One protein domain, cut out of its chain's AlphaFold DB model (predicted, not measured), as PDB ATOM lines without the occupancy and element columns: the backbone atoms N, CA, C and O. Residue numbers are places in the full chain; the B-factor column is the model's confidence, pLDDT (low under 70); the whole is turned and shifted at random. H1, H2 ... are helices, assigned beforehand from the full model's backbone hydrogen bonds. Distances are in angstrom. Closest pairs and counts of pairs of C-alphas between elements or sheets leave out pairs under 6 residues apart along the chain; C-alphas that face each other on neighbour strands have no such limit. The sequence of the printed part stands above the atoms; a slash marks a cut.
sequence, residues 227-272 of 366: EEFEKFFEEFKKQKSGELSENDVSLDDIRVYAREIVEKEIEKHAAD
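AT A GLANCE: This is residues 227 to 272 of the 366 residues of the protein "SUN domain-containing protein" of Citrus clementina (UniProt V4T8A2). Two helices make a loose L, the last part of H1 coming near the first part of the longer H2, with a loop of residues 241 to 250 joining them and a free arm sticking out, residues 259 to 272, of which 259 to 270 belong to H2. The printed part has 46 residues with two named helices, H1 then H2, and no named strand; its class is all helix. It is loose, with a radius of gyration of the C-alphas of 12.3 A, and elongated, spanning 38 by 23 by 18 A.

IN THESE COORDINATES: H1, residues 227 to 240, begins at C-alpha 227 (29.871, -8.753, -54.654) and is 19.9 A long from first to last C-alpha. H2, residues 251 to 270, is 28.3 A long and ends at C-alpha 270 (23.833, -23.799, -30.978).

HOW THE PARTS SIT: H1 and H2 are close but not clearly touching; their closest C-alphas, those of Phe 236 and Tyr 257, are 7.7 A apart. Their lines are about perpendicular, at 80 degrees. In H1 and H2 every O i to N i+4 pair is within hydrogen-bond range.

THE WHOLE: The C-alphas farthest apart, those of Asn 247 and Asp 272, are 39.0 A apart. The printed part has no cut, and the link from H1 to H2 is short, with 10 residues. The model's pLDDT is under 70 at residues 240 to 249 and 269 to 272.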
ATOM      1  N   GLU A 227      29.981  -7.453 -53.996       78.12
ATOM      2  CA  GLU A 227      29.871  -8.753 -54.654       78.12
ATOM      3  C   GLU A 227      29.170  -9.816 -53.787       78.12
ATOM      4  O   GLU A 227      28.388 -10.615 -54.298       78.12
ATOM      5  N   GLU A 228      29.426  -9.847 -52.478       76.19
ATOM      6  CA  GLU A 228      28.744 -10.739 -51.530       76.19
ATOM      7  C   GLU A 228      27.297 -10.310 -51.292       76.19
ATOM      8  O   GLU A 228      26.406 -11.157 -51.237       76.19
ATOM      9  N   PHE A 229      27.048  -9.000 -51.212       78.38
ATOM     10  CA  PHE A 229      25.691  -8.467 -51.105       78.38
ATOM     11  C   PHE A 229      24.861  -8.769 -52.361       78.38
ATOM     12  O   PHE A 229      23.703  -9.168 -52.260       78.38
ATOM     13  N   GLU A 230      25.453  -8.627 -53.545       81.19
ATOM     14  CA  GLU A 230      24.785  -8.902 -54.819       81.19
ATOM     15  C   GLU A 230      24.492 -10.401 -54.992       81.19
ATOM     16  O   GLU A 230      23.389 -10.769 -55.392       81.19
ATOM     17  N   LYS A 231      25.410 -11.284 -54.565       83.25
ATOM     18  CA  LYS A 231      25.147 -12.733 -54.480       83.25
ATOM     19  C   LYS A 231      23.996 -13.064 -53.532       83.25
ATOM     20  O   LYS A 231      23.131 -13.857 -53.893       83.25
ATOM     21  N   PHE A 232      23.973 -12.455 -52.346       80.56
ATOM     22  CA  PHE A 232      22.896 -12.647 -51.375       80.56
ATOM     23  C   PHE A 232      21.544 -12.183 -51.932       80.56
ATOM     24  O   PHE A 232      20.531 -12.864 -51.777       80.56
ATOM     25  N   PHE A 233      21.526 -11.036 -52.614       77.31
ATOM     26  CA  PHE A 233      20.319 -10.490 -53.223       77.31
ATOM     27  C   PHE A 233      19.794 -11.367 -54.368       77.31
ATOM     28  O   PHE A 233      18.590 -11.600 -54.459       77.31
ATOM     29  N   GLU A 234      20.681 -11.906 -55.207       81.94
ATOM     30  CA  GLU A 234      20.310 -12.863 -56.256       81.94
ATOM     31  C   GLU A 234      19.773 -14.182 -55.680       81.94
ATOM     32  O   GLU A 234      18.779 -14.719 -56.171       81.94
ATOM     33  N   GLU A 235      20.369 -14.692 -54.599       80.38
ATOM     34  CA  GLU A 235      19.879 -15.888 -53.905       80.38
ATOM     35  C   GLU A 235      18.488 -15.658 -53.294       80.38
ATOM     36  O   GLU A 235      17.576 -16.465 -53.496       80.38
ATOM     37  N   PHE A 236      18.284 -14.503 -52.654       77.75
ATOM     38  CA  PHE A 236      16.978 -14.072 -52.164       77.75
ATOM     39  C   PHE A 236      15.941 -13.969 -53.294       77.75
ATOM     40  O   PHE A 236      14.828 -14.490 -53.178       77.75
ATOM     41  N   LYS A 237      16.304 -13.341 -54.421       76.81
ATOM     42  CA  LYS A 237      15.418 -13.193 -55.584       76.81
ATOM     43  C   LYS A 237      15.048 -14.549 -56.184       76.81
ATOM     44  O   LYS A 237      13.891 -14.756 -56.540       76.81
ATOM     45  N   LYS A 238      15.996 -15.487 -56.253       78.44
ATOM     46  CA  LYS A 238      15.773 -16.855 -56.744       78.44
ATOM     47  C   LYS A 238      14.852 -17.669 -55.834       78.44
ATOM     48  O   LYS A 238      14.082 -18.484 -56.333       78.44
ATOM     49  N   GLN A 239      14.924 -17.466 -54.521       70.06
ATOM     50  CA  GLN A 239      14.041 -18.145 -53.574       70.06
ATOM     51  C   GLN A 239      12.621 -17.561 -53.598       70.06
ATOM     52  O   GLN A 239      11.650 -18.313 -53.545       70.06
ATOM     53  N   LYS A 240      12.486 -16.236 -53.751       67.06
ATOM     54  CA  LYS A 240      11.186 -15.545 -53.790       67.06
ATOM     55  C   LYS A 240      10.477 -15.616 -55.154       67.06
ATOM     56  O   LYS A 240       9.248 -15.604 -55.196       67.06
ATOM     57  N   SER A 241      11.209 -15.762 -56.263       58.62
ATOM     58  CA  SER A 241      10.625 -15.923 -57.609       58.62
ATOM     59  C   SER A 241       9.795 -17.201 -57.781       58.62
ATOM     60  O   SER A 241       9.029 -17.303 -58.738       58.62
ATOM     61  N   GLY A 242       9.898 -18.149 -56.844       59.72
ATOM     62  CA  GLY A 242       9.032 -19.323 -56.782       59.72
ATOM     63  C   GLY A 242       7.600 -19.045 -56.312       59.72
ATOM     64  O   GLY A 242       6.743 -19.886 -56.572       59.72
ATOM     65  N   GLU A 243       7.316 -17.908 -55.651       59.72
ATOM     66  CA  GLU A 243       6.039 -17.734 -54.933       59.72
ATOM     67  C   GLU A 243       5.159 -16.545 -55.358       59.72
ATOM     68  O   GLU A 243       3.951 -16.727 -55.306       59.72
ATOM     69  N   LEU A 244       5.641 -15.389 -55.855       49.69
ATOM     70  CA  LEU A 244       4.780 -14.390 -56.544       49.69
ATOM     71  C   LEU A 244       5.546 -13.159 -57.077       49.69
ATOM     72  O   LEU A 244       6.428 -12.634 -56.410       49.69
ATOM     73  N   SER A 245       5.097 -12.677 -58.249       55.16
ATOM     74  CA  SER A 245       5.201 -11.315 -58.822       55.16
ATOM     75  C   SER A 245       6.533 -10.555 -58.672       55.16
ATOM     76  O   SER A 245       6.837  -9.943 -57.652       55.16
ATOM     77  N   GLU A 246       7.250 -10.487 -59.791       58.88
ATOM     78  CA  GLU A 246       8.643 -10.071 -60.005       58.88
ATOM     79  C   GLU A 246       9.060  -8.635 -59.609       58.88
ATOM     80  O   GLU A 246      10.206  -8.279 -59.861       58.88
ATOM     81  N   ASN A 247       8.203  -7.794 -59.012       60.03
ATOM     82  CA  ASN A 247       8.484  -6.346 -58.955       60.03
ATOM     83  C   ASN A 247       8.300  -5.611 -57.619       60.03
ATOM     84  O   ASN A 247       8.685  -4.450 -57.566       60.03
ATOM     85  N   ASP A 248       7.835  -6.245 -56.540       62.06
ATOM     86  CA  ASP A 248       7.745  -5.578 -55.227       62.06
ATOM     87  C   ASP A 248       8.468  -6.398 -54.152       62.06
ATOM     88  O   ASP A 248       7.868  -7.035 -53.287       62.06
ATOM     89  N   VAL A 249       9.801  -6.407 -54.215       66.81
ATOM     90  CA  VAL A 249      10.610  -6.791 -53.055       66.81
ATOM     91  C   VAL A 249      10.628  -5.598 -52.105       66.81
ATOM     92  O   VAL A 249      11.347  -4.624 -52.334       66.81
ATOM     93  N   SER A 250       9.831  -5.662 -51.040       77.50
ATOM     94  CA  SER A 250       9.879  -4.661 -49.978       77.50
ATOM     95  C   SER A 250      11.148  -4.843 -49.141       77.50
ATOM     96  O   SER A 250      11.615  -5.964 -48.923       77.50
ATOM     97  N   LEU A 251      11.688  -3.744 -48.603       77.75
ATOM     98  CA  LEU A 251      12.781  -3.790 -47.622       77.75
ATOM     99  C   LEU A 251      12.416  -4.640 -46.395       77.75
ATOM    100  O   LEU A 251      13.296  -5.248 -45.784       77.75
ATOM    101  N   ASP A 252      11.128  -4.717 -46.058       83.56
ATOM    102  CA  ASP A 252      10.648  -5.570 -44.973       83.56
ATOM    103  C   ASP A 252      10.781  -7.063 -45.304       83.56
ATOM    104  O   ASP A 252      11.117  -7.846 -44.419       83.56
ATOM    105  N   ASP A 253      10.632  -7.465 -46.568       81.62
ATOM    106  CA  ASP A 253      10.810  -8.863 -46.975       81.62
ATOM    107  C   ASP A 253      12.273  -9.296 -46.873       81.62
ATOM    108  O   ASP A 253      12.578 -10.384 -46.386       81.62
ATOM    109  N   ILE A 254      13.189  -8.412 -47.284       80.88
ATOM    110  CA  ILE A 254      14.634  -8.630 -47.146       80.88
ATOM    111  C   ILE A 254      14.996  -8.738 -45.663       80.88
ATOM    112  O   ILE A 254      15.786  -9.599 -45.278       80.88
ATOM    113  N   ARG A 255      14.394  -7.902 -44.807       83.12
ATOM    114  CA  ARG A 255      14.600  -7.957 -43.356       83.12
ATOM    115  C   ARG A 255      14.110  -9.277 -42.759       83.12
ATOM    116  O   ARG A 255      14.804  -9.833 -41.910       83.12
ATOM    117  N   VAL A 256      12.932  -9.759 -43.158       86.56
ATOM    118  CA  VAL A 256      12.383 -11.037 -42.675       86.56
ATOM    119  C   VAL A 256      13.275 -12.199 -43.107       86.56
ATOM    120  O   VAL A 256      13.646 -13.018 -42.272       86.56
ATOM    121  N   TYR A 257      13.710 -12.218 -44.365       82.75
ATOM    122  CA  TYR A 257      14.610 -13.252 -44.875       82.75
ATOM    123  C   TYR A 257      15.992 -13.232 -44.215       82.75
ATOM    124  O   TYR A 257      16.519 -14.270 -43.822       82.75
ATOM    125  N   ALA A 258      16.572 -12.043 -44.026       84.50
ATOM    126  CA  ALA A 258      17.835 -11.897 -43.309       84.50
ATOM    127  C   ALA A 258      17.715 -12.398 -41.864       84.50
ATOM    128  O   ALA A 258      18.617 -13.076 -41.375       84.50
ATOM    129  N   ARG A 259      16.591 -12.113 -41.191       87.25
ATOM    130  CA  ARG A 259      16.319 -12.648 -39.854       87.25
ATOM    131  C   ARG A 259      16.258 -14.175 -39.871       87.25
ATOM    132  O   ARG A 259      16.905 -14.790 -39.037       87.25
ATOM    133  N   GLU A 260      15.549 -14.768 -40.826       86.06
ATOM    134  CA  GLU A 260      15.417 -16.224 -40.942       86.06
ATOM    135  C   GLU A 260      16.775 -16.917 -41.151       86.06
ATOM    136  O   GLU A 260      17.049 -17.948 -40.541       86.06
ATOM    137  N   ILE A 261      17.657 -16.346 -41.977       84.19
ATOM    138  CA  ILE A 261      19.014 -16.880 -42.185       84.19
ATOM    139  C   ILE A 261      19.846 -16.781 -40.910       84.19
ATOM    140  O   ILE A 261      20.542 -17.731 -40.555       84.19
ATOM    141  N   VAL A 262      19.778 -15.644 -40.218       86.19
ATOM    142  CA  VAL A 262      20.504 -15.446 -38.962       86.19
ATOM    143  C   VAL A 262      20.001 -16.416 -37.897       86.19
ATOM    144  O   VAL A 262      20.816 -17.048 -37.236       86.19
ATOM    145  N   GLU A 263      18.688 -16.591 -37.760       84.62
ATOM    146  CA  GLU A 263      18.094 -17.564 -36.839       84.62
ATOM    147  C   GLU A 263      18.552 -18.989 -37.174       84.62
ATOM    148  O   GLU A 263      19.043 -19.687 -36.290       84.62
ATOM    149  N   LYS A 264      18.523 -19.387 -38.452       80.19
ATOM    150  CA  LYS A 264      19.022 -20.697 -38.904       80.19
ATOM    151  C   LYS A 264      20.505 -20.909 -38.599       80.19
ATOM    152  O   LYS A 264      20.891 -21.997 -38.174       80.19
ATOM    153  N   GLU A 265      21.348 -19.899 -38.805       80.00
ATOM    154  CA  GLU A 265      22.781 -20.020 -38.520       80.00
ATOM    155  C   GLU A 265      23.059 -20.011 -37.007       80.00
ATOM    156  O   GLU A 265      23.932 -20.745 -36.549       80.00
ATOM    157  N   ILE A 266      22.279 -19.268 -36.208       80.19
ATOM    158  CA  ILE A 266      22.337 -19.316 -34.737       80.19
ATOM    159  C   ILE A 266      21.922 -20.696 -34.229       80.19
ATOM    160  O   ILE A 266      22.620 -21.265 -33.394       80.19
ATOM    161  N   GLU A 267      20.821 -21.257 -34.728       74.56
ATOM    162  CA  GLU A 267      20.362 -22.600 -34.361       74.56
ATOM    163  C   GLU A 267      21.400 -23.659 -34.725       74.56
ATOM    164  O   GLU A 267      21.716 -24.538 -33.920       74.56
ATOM    165  N   LYS A 268      21.995 -23.547 -35.915       71.69
ATOM    166  CA  LYS A 268      23.083 -24.422 -36.341       71.69
ATOM    167  C   LYS A 268      24.308 -24.269 -35.444       71.69
ATOM    168  O   LYS A 268      24.896 -25.280 -35.075       71.69
ATOM    169  N   HIS A 269      24.675 -23.048 -35.058       68.81
ATOM    170  CA  HIS A 269      25.787 -22.797 -34.142       68.81
ATOM    171  C   HIS A 269      25.511 -23.333 -32.729       68.81
ATOM    172  O   HIS A 269      26.395 -23.919 -32.112       68.81
ATOM    173  N   ALA A 270      24.274 -23.207 -32.240       63.53
ATOM    174  CA  ALA A 270      23.833 -23.799 -30.978       63.53
ATOM    175  C   ALA A 270      23.850 -25.340 -31.023       63.53
ATOM    176  O   ALA A 270      24.120 -25.985 -30.011       63.53
ATOM    177  N   ALA A 271      23.619 -25.933 -32.197       59.66
ATOM    178  CA  ALA A 271      23.738 -27.366 -32.468       59.66
ATOM    179  C   ALA A 271      25.164 -27.787 -32.893       59.66
ATOM    180  O   ALA A 271      25.328 -28.590 -33.818       59.66
ATOM    181  N   ASP A 272      26.184 -27.221 -32.239       63.94
ATOM    182  CA  ASP A 272      27.613 -27.525 -32.441       63.94
ATOM    183  C   ASP A 272      28.106 -27.310 -33.891       63.94
ATOM    184  O   ASP A 272      29.047 -27.931 -34.373       63.94
TER     185      ASP A 272